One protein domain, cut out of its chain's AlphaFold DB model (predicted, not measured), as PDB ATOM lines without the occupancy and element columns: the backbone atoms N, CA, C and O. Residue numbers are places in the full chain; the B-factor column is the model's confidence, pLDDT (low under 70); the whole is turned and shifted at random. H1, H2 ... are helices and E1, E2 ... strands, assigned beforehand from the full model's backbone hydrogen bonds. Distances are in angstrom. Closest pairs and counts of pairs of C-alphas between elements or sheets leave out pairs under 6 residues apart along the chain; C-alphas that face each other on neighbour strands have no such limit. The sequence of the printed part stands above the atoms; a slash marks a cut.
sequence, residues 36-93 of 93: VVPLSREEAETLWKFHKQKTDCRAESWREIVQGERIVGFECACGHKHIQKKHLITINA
ATOM      1  N   VAL A  36       9.907 -25.160  53.545       64.56
ATOM      2  CA  VAL A  36      10.290 -24.949  52.156       64.56
ATOM      3  C   VAL A  36       9.335 -23.900  51.599       64.56
ATOM      4  O   VAL A  36       8.116 -24.078  51.656       64.56
ATOM      5  N   VAL A  37       9.881 -22.769  51.164       69.06
ATOM      6  CA  VAL A  37       9.085 -21.682  50.587       69.06
ATOM      7  C   VAL A  37       9.063 -21.884  49.082       69.06
ATOM      8  O   VAL A  37      10.115 -22.172  48.510       69.06
ATOM      9  N   PRO A  38       7.884 -21.793  48.443       74.19
ATOM     10  CA  PRO A  38       7.823 -21.850  46.998       74.19
ATOM     11  C   PRO A  38       8.559 -20.654  46.407       74.19
ATOM     12  O   PRO A  38       8.301 -19.517  46.796       74.19
ATOM     13  N   LEU A  39       9.462 -20.929  45.478       80.50
ATOM     14  CA  LEU A  39      10.078 -19.922  44.631       80.50
ATOM     15  C   LEU A  39       9.272 -19.788  43.353       80.50
ATOM     16  O   LEU A  39       8.807 -20.777  42.787       80.50
ATOM     17  N   SER A  40       9.164 -18.563  42.860       83.69
ATOM     18  CA  SER A  40       8.848 -18.351  41.455       83.69
ATOM     19  C   SER A  40      10.036 -18.752  40.573       83.69
ATOM     20  O   SER A  40      11.197 -18.792  40.999       83.69
ATOM     21  N   ARG A  41       9.750 -19.038  39.301       84.44
ATOM     22  CA  ARG A  41      10.779 -19.367  38.309       84.44
ATOM     23  C   ARG A  41      11.788 -18.225  38.120       84.44
ATOM     24  O   ARG A  41      12.980 -18.484  37.992       84.44
ATOM     25  N   GLU A  42      11.318 -16.979  38.161       86.69
ATOM     26  CA  GLU A  42      12.141 -15.769  38.016       86.69
ATOM     27  C   GLU A  42      13.113 -15.582  39.193       86.69
ATOM     28  O   GLU A  42      14.291 -15.259  39.005       86.69
ATOM     29  N   GLU A  43      12.655 -15.853  40.421       85.38
ATOM     30  CA  GLU A  43      13.513 -15.838  41.611       85.38
ATOM     31  C   GLU A  43      14.578 -16.938  41.546       85.38
ATOM     32  O   GLU A  43      15.744 -16.688  41.861       85.38
ATOM     33  N   ALA A  44      14.210 -18.144  41.100       86.94
ATOM     34  CA  ALA A  44      15.157 -19.243  40.923       86.94
ATOM     35  C   ALA A  44      16.239 -18.909  39.879       86.94
ATOM     36  O   ALA A  44      17.424 -19.152  40.120       86.94
ATOM     37  N   GLU A  45      15.859 -18.280  38.762       89.75
ATOM     38  CA  GLU A  45      16.802 -17.820  37.739       89.75
ATOM     39  C   GLU A  45      17.745 -16.733  38.275       89.75
ATOM     40  O   GLU A  45      18.952 -16.759  38.021       89.75
ATOM     41  N   THR A  46      17.213 -15.794  39.059       90.56
ATOM     42  CA  THR A  46      18.002 -14.726  39.685       90.56
ATOM     43  C   THR A  46      19.043 -15.301  40.648       90.56
ATOM     44  O   THR A  46      20.211 -14.907  40.613       90.56
ATOM     45  N   LEU A  47      18.661 -16.286  41.466       89.00
ATOM     46  CA  LEU A  47      19.586 -16.971  42.372       89.00
ATOM     47  C   LEU A  47      20.646 -17.785  41.618       89.00
ATOM     48  O   LEU A  47      21.806 -17.815  42.037       89.00
ATOM     49  N   TRP A  48      20.284 -18.404  40.493       89.62
ATOM     50  CA  TRP A  48      21.244 -19.079  39.623       89.62
ATOM     51  C   TRP A  48      22.259 -18.096  39.022       89.62
ATOM     52  O   TRP A  48      23.464 -18.347  39.094       89.62
ATOM     53  N   LYS A  49      21.807 -16.944  38.511       90.69
ATOM     54  CA  LYS A  49      22.688 -15.866  38.023       90.69
ATOM     55  C   LYS A  49      23.629 -15.363  39.120       90.69
ATOM     56  O   LYS A  49      24.821 -15.191  38.871       90.69
ATOM     57  N   PHE A  50      23.128 -15.202  40.345       90.25
ATOM     58  CA  PHE A  50      23.952 -14.810  41.490       90.25
ATOM     59  C   PHE A  50      25.012 -15.865  41.834       90.25
ATOM     60  O   PHE A  50      26.173 -15.524  42.055       90.25
ATOM     61  N   HIS A  51      24.652 -17.154  41.834       88.38
ATOM     62  CA  HIS A  51      25.625 -18.241  41.985       88.38
ATOM     63  C   HIS A  51      26.696 -18.190  40.888       88.38
ATOM     64  O   HIS A  51      27.886 -18.300  41.187       88.38
ATOM     65  N   LYS A  52      26.279 -17.959  39.637       89.56
ATOM     66  CA  LYS A  52      27.180 -17.835  38.490       89.56
ATOM     67  C   LYS A  52      28.209 -16.727  38.699       89.56
ATOM     68  O   LYS A  52      29.399 -16.975  38.540       89.56
ATOM     69  N   GLN A  53      27.758 -15.555  39.139       91.44
ATOM     70  CA  GLN A  53      28.616 -14.402  39.412       91.44
ATOM     71  C   GLN A  53      29.519 -14.610  40.636       91.44
ATOM     72  O   GLN A  53      30.688 -14.241  40.609       91.44
ATOM     73  N   LYS A  54      28.998 -15.198  41.720       91.38
ATOM     74  CA  LYS A  54      29.733 -15.351  42.985       91.38
ATOM     75  C   LYS A  54      30.811 -16.433  42.925       91.38
ATOM     76  O   LYS A  54      31.816 -16.329  43.620       91.38
ATOM     77  N   THR A  55      30.572 -17.499  42.168       87.81
ATOM     78  CA  THR A  55      31.449 -18.682  42.111       87.81
ATOM     79  C   THR A  55      32.174 -18.806  40.765       87.81
ATOM     80  O   THR A  55      32.802 -19.828  40.518       87.81
ATOM     81  N   ASP A  56      32.072 -17.792  39.895       86.88
ATOM     82  CA  ASP A  56      32.583 -17.802  38.513       86.88
ATOM     83  C   ASP A  56      32.215 -19.095  37.756       86.88
ATOM     84  O   ASP A  56      33.016 -19.748  37.083       86.88
ATOM     85  N   CYS A  57      30.967 -19.539  37.942       87.81
ATOM     86  CA  CYS A  57      30.511 -20.801  37.383       87.81
ATOM     87  C   CYS A  57      30.299 -20.659  35.867       87.81
ATOM     88  O   CYS A  57      29.600 -19.760  35.407       87.81
ATOM     89  N   ARG A  58      30.831 -21.588  35.066       88.50
ATOM     90  CA  ARG A  58      30.656 -21.592  33.597       88.50
ATOM     91  C   ARG A  58      29.444 -22.384  33.110       88.50
ATOM     92  O   ARG A  58      29.264 -22.546  31.911       88.50
ATOM     93  N   ALA A  59      28.610 -22.882  34.020       86.44
ATOM     94  CA  ALA A  59      27.401 -23.600  33.641       86.44
ATOM     95  C   ALA A  59      26.444 -22.689  32.845       86.44
ATOM     96  O   ALA A  59      26.167 -21.546  33.231       86.44
ATOM     97  N   GLU A  60      25.942 -23.201  31.725       86.19
ATOM     98  CA  GLU A  60      24.990 -22.502  30.847       86.19
ATOM     99  C   GLU A  60      23.542 -22.922  31.092       86.19
ATOM    100  O   GLU A  60      22.622 -22.193  30.738       86.19
ATOM    101  N   SER A  61      23.337 -24.064  31.749       87.62
ATOM    102  CA  SER A  61      22.019 -24.603  32.048       87.62
ATOM    103  C   SER A  61      21.803 -24.801  33.545       87.62
ATOM    104  O   SER A  61      22.722 -25.075  34.329       87.62
ATOM    105  N   TRP A  62      20.543 -24.664  33.933       91.38
ATOM    106  CA  TRP A  62      20.036 -24.983  35.256       91.38
ATOM    107  C   TRP A  62      18.692 -25.693  35.110       91.38
ATOM    108  O   TRP A  62      18.027 -25.595  34.078       91.38
ATOM    109  N   ARG A  63      18.315 -26.444  36.137       89.81
ATOM    110  CA  ARG A  63      17.032 -27.133  36.240       89.81
ATOM    111  C   ARG A  63      16.302 -26.647  37.475       89.81
ATOM    112  O   ARG A  63      16.907 -26.450  38.525       89.81
ATOM    113  N   GLU A  64      15.002 -26.452  37.352       90.62
ATOM    114  CA  GLU A  64      14.147 -26.172  38.497       90.62
ATOM    115  C   GLU A  64      13.945 -27.437  39.331       90.62
ATOM    116  O   GLU A  64      13.800 -28.543  38.810       90.62
ATOM    117  N   ILE A  65      13.960 -27.272  40.650       87.88
ATOM    118  CA  ILE A  65      13.664 -28.350  41.586       87.88
ATOM    119  C   ILE A  65      12.220 -28.165  42.005       87.88
ATOM    120  O   ILE A  65      11.901 -27.228  42.735       87.88
ATOM    121  N   VAL A  66      11.355 -29.059  41.541       87.44
ATOM    122  CA  VAL A  66       9.928 -29.057  41.862       87.44
ATOM    123  C   VAL A  66       9.664 -30.081  42.961       87.44
ATOM    124  O   VAL A  66      10.125 -31.219  42.888       87.44
ATOM    125  N   GLN A  67       8.931 -29.677  43.999       83.38
ATOM    126  CA  GLN A  67       8.452 -30.568  45.051       83.38
ATOM    127  C   GLN A  67       6.923 -30.463  45.116       83.38
ATOM    128  O   GLN A  67       6.374 -29.455  45.563       83.38
ATOM    129  N   GLY A  68       6.232 -31.501  44.638       82.81
ATOM    130  CA  GLY A  68       4.787 -31.452  44.409       82.81
ATOM    131  C   GLY A  68       4.457 -30.557  43.212       82.81
ATOM    132  O   GLY A  68       4.961 -30.795  42.123       82.81
ATOM    133  N   GLU A  69       3.655 -29.514  43.429       79.94
ATOM    134  CA  GLU A  69       3.268 -28.529  42.399       79.94
ATOM    135  C   GLU A  69       4.054 -27.209  42.491       79.94
ATOM    136  O   GLU A  69       3.736 -26.237  41.809       79.94
ATOM    137  N   ARG A  70       5.052 -27.123  43.379       81.44
ATOM    138  CA  ARG A  70       5.763 -25.870  43.667       81.44
ATOM    139  C   ARG A  70       7.252 -26.006  43.387       81.44
ATOM    140  O   ARG A  70       7.871 -26.999  43.772       81.44
ATOM    141  N   ILE A  71       7.838 -24.987  42.764       84.00
ATOM    142  CA  ILE A  71       9.291 -24.877  42.609       84.00
ATOM    143  C   ILE A  71       9.870 -24.519  43.980       84.00
ATOM    144  O   ILE A  71       9.405 -23.596  44.639       84.00
ATOM    145  N   VAL A  72      10.862 -25.271  44.440       86.44
ATOM    146  CA  VAL A  72      11.480 -25.115  45.768       86.44
ATOM    147  C   VAL A  72      12.948 -24.695  45.698       86.44
ATOM    148  O   VAL A  72      13.586 -24.435  46.721       86.44
ATOM    149  N   GLY A  73      13.509 -24.643  44.491       87.62
ATOM    150  CA  GLY A  73      14.914 -24.333  44.283       87.62
ATOM    151  C   GLY A  73      15.384 -24.579  42.857       87.62
ATOM    152  O   GLY A  73      14.579 -24.811  41.955       87.62
ATOM    153  N   PHE A  74      16.702 -24.562  42.673       90.31
ATOM    154  CA  PHE A  74      17.350 -24.846  41.397       90.31
ATOM    155  C   PHE A  74      18.560 -25.769  41.568       90.31
ATOM    156  O   PHE A  74      19.228 -25.792  42.606       90.31
ATOM    157  N   GLU A  75      18.841 -26.526  40.518       91.94
ATOM    158  CA  GLU A  75      20.031 -27.341  40.351       91.94
ATOM    159  C   GLU A  75      20.823 -26.812  39.156       91.94
ATOM    160  O   GLU A  75      20.339 -26.761  38.027       91.94
ATOM    161  N   CYS A  76      22.049 -26.379  39.409       91.50
ATOM    162  CA  CYS A  76      22.966 -25.928  38.377       91.50
ATOM    163  C   CYS A  76      23.647 -27.134  37.716       91.50
ATOM    164  O   CYS A  76      23.973 -28.108  38.395       91.50
ATOM    165  N   ALA A  77      23.957 -27.053  36.418       90.06
ATOM    166  CA  ALA A  77      24.677 -28.120  35.714       90.06
ATOM    167  C   ALA A  77      26.085 -28.411  36.276       90.06
ATOM    168  O   ALA A  77      26.634 -29.476  36.019       90.06
ATOM    169  N   CYS A  78      26.656 -27.508  37.082       87.25
ATOM    170  CA  CYS A  78      27.901 -27.756  37.817       87.25
ATOM    171  C   CYS A  78      27.750 -28.737  38.998       87.25
ATOM    172  O   CYS A  78      28.744 -29.066  39.639       87.25
ATOM    173  N   GLY A  79      26.522 -29.163  39.316       85.44
ATOM    174  CA  GLY A  79      26.200 -30.010  40.468       85.44
ATOM    175  C   GLY A  79      25.785 -29.232  41.722       85.44
ATOM    176  O   GLY A  79      25.486 -29.839  42.750       85.44
ATOM    177  N   HIS A  80      25.740 -27.894  41.676       86.94
ATOM    178  CA  HIS A  80      25.272 -27.104  42.814       86.94
ATOM    179  C   HIS A  80      23.746 -27.141  42.934       86.94
ATOM    180  O   HIS A  80      23.027 -26.707  42.035       86.94
ATOM    181  N   LYS A  81      23.261 -27.601  44.087       89.06
ATOM    182  CA  LYS A  81      21.843 -27.650  44.436       89.06
ATOM    183  C   LYS A  81      21.511 -26.601  45.489       89.06
ATOM    184  O   LYS A  81      22.027 -26.655  46.605       89.06
ATOM    185  N   HIS A  82      20.606 -25.691  45.152       85.19
ATOM    186  CA  HIS A  82      20.088 -24.688  46.072       85.19
ATOM    187  C   HIS A  82      18.601 -24.936  46.326       85.19
ATOM    188  O   HIS A  82      17.795 -24.867  45.404       85.19
ATOM    189  N   ILE A  83      18.233 -25.217  47.580       84.19
ATOM    190  CA  ILE A  83      16.834 -25.310  48.024       84.19
ATOM    191  C   ILE A  83      16.606 -24.208  49.046       84.19
ATOM    192  O   ILE A  83      17.278 -24.182  50.083       84.19
ATOM    193  N   GLN A  84      15.639 -23.333  48.785       77.94
ATOM    194  CA  GLN A  84      15.328 -22.270  49.725       77.94
ATOM    195  C   GLN A  84      14.466 -22.824  50.864       77.94
ATOM    196  O   GLN A  84      13.357 -23.325  50.676       77.94
ATOM    197  N   LYS A  85      14.995 -22.734  52.084       75.44
ATOM    198  CA  LYS A  85      14.274 -23.065  53.315       75.44
ATOM    199  C   LYS A  85      14.168 -21.793  54.145       75.44
ATOM    200  O   LYS A  85      15.194 -21.224  54.508       75.44
ATOM    201  N   LYS A  86      12.949 -21.355  54.455       70.44
ATOM    202  CA  LYS A  86      12.690 -20.202  55.329       70.44
ATOM    203  C   LYS A  86      12.211 -20.691  56.691       70.44
ATOM    204  O   LYS A  86      11.547 -21.722  56.795       70.44
ATOM    205  N   HIS A  87      12.541 -19.958  57.746       60.44
ATOM    206  CA  HIS A  87      11.977 -20.220  59.070       60.44
ATOM    207  C   HIS A  87      10.457 -19.991  59.051       60.44
ATOM    208  O   HIS A  87       9.957 -19.160  58.291       60.44
ATOM    209  N   LEU A  88       9.713 -20.762  59.853       61.09
ATOM    210  CA  LEU A  88       8.249 -20.675  59.925       61.09
ATOM    211  C   LEU A  88       7.746 -19.329  60.444       61.09
ATOM    212  O   LEU A  88       6.697 -18.856  60.008       61.09
ATOM    213  N   ILE A  89       8.517 -18.744  61.350       62.56
ATOM    214  CA  ILE A  89       8.286 -17.451  61.974       62.56
ATOM    215  C   ILE A  89       9.246 -16.440  61.354       62.56
ATOM    216  O   ILE A  89      10.465 -16.601  61.417       62.56
ATOM    217  N   THR A  90       8.689 -15.394  60.745       58.12
ATOM    218  CA  THR A  90       9.448 -14.190  60.407       58.12
ATOM    219  C   THR A  90       9.561 -13.376  61.690       58.12
ATOM    220  O   THR A  90       8.586 -12.767  62.122       58.12
ATOM    221  N   ILE A  91      10.727 -13.408  62.332       57.97
ATOM    222  CA  ILE A  91      11.021 -12.512  63.450       57.97
ATOM    223  C   ILE A  91      11.360 -11.161  62.809       57.97
ATOM    224  O   ILE A  91      12.469 -10.983  62.309       57.97
ATOM    225  N   ASN A  92      10.381 -10.260  62.703       49.97
ATOM    226  CA  ASN A  92      10.650  -8.874  62.324       49.97
ATOM    227  C   ASN A  92      11.324  -8.222  63.537       49.97
ATOM    228  O   ASN A  92      10.659  -7.987  64.544       49.97
ATOM    229  N   ALA A  93      12.643  -8.065  63.453       46.91
ATOM    230  CA  ALA A  93      13.461  -7.361  64.435       46.91
ATOM    231  C   ALA A  93      13.457  -5.856  64.154       46.91
ATOM    232  O   ALA A  93      13.410  -5.493  62.954       46.91
TER     233      ALA A  93
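What this domain is: This is residues 36 to 93 of the 93 residues of an uncharacterized protein of Candidatus Bathyarchaeota archaeon (UniProt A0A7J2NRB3). A small sheet of three strands, E1, E2 and E3, has the helix H1 packed over one face and its other face bare; past E3 the backbone runs on into short E4 and a tail that leads away from this body. The printed part has 58 residues, with one named helix and four named strands in the order H1 E1 E2 E3 E4. The sheet's order is E1 - E2 - E3, all antiparallel, and the class is mixed, helices and strands. The whole is only just loose, close to compact, with a radius of gyration of the C-alphas of 12.4 A, and spans 36 by 30 by 18 A.

How they stand to each other: Start at E2, residues 70 to 76, the inner strand between the edge strands E1, residues 62 to 67, and E3, residues 81 to 83. They form a meander, each strand the antiparallel neighbour of the one before. In the hairpin E1 and E2, find N 63 and O 75 within hydrogen-bond range at 2.8 A; in the hairpin E2 and E3, N 82 and O 74 at 2.9 A. H1, residues 41 to 54, is on the sheet at a height of 9.3 A, over E1 and E2, making two layers. It runs slantwise to the strands, at 46 degrees to E1 on the local plane. The closest C-alphas of H1 and E2 are those of Ala 44 and Phe 74, 6.0 A apart. In H1 every O i to N i+4 pair is within hydrogen-bond range. E3 runs on into E4, residues 85 to 87, at 30 degrees; E4 pairs with no named strand and is apart from H1.

Where its parts are: Find C-alpha 41 at (10.779, -19.367, 38.309); from there H1 runs 19.9 A to C-alpha 54. E1 measures 16.2 A and E2 18.0 A. Short E3 and E4 follow, and E4 ends at C-alpha 87, (11.977, -20.220, 59.070).

The domain as a whole: The C-alphas farthest apart, those of Glu 60 and Ala 93, are 38.6 A apart. The printed part has no cut and no long link. Look for pLDDT under 70 at residues 36 to 37 and 87 to 93.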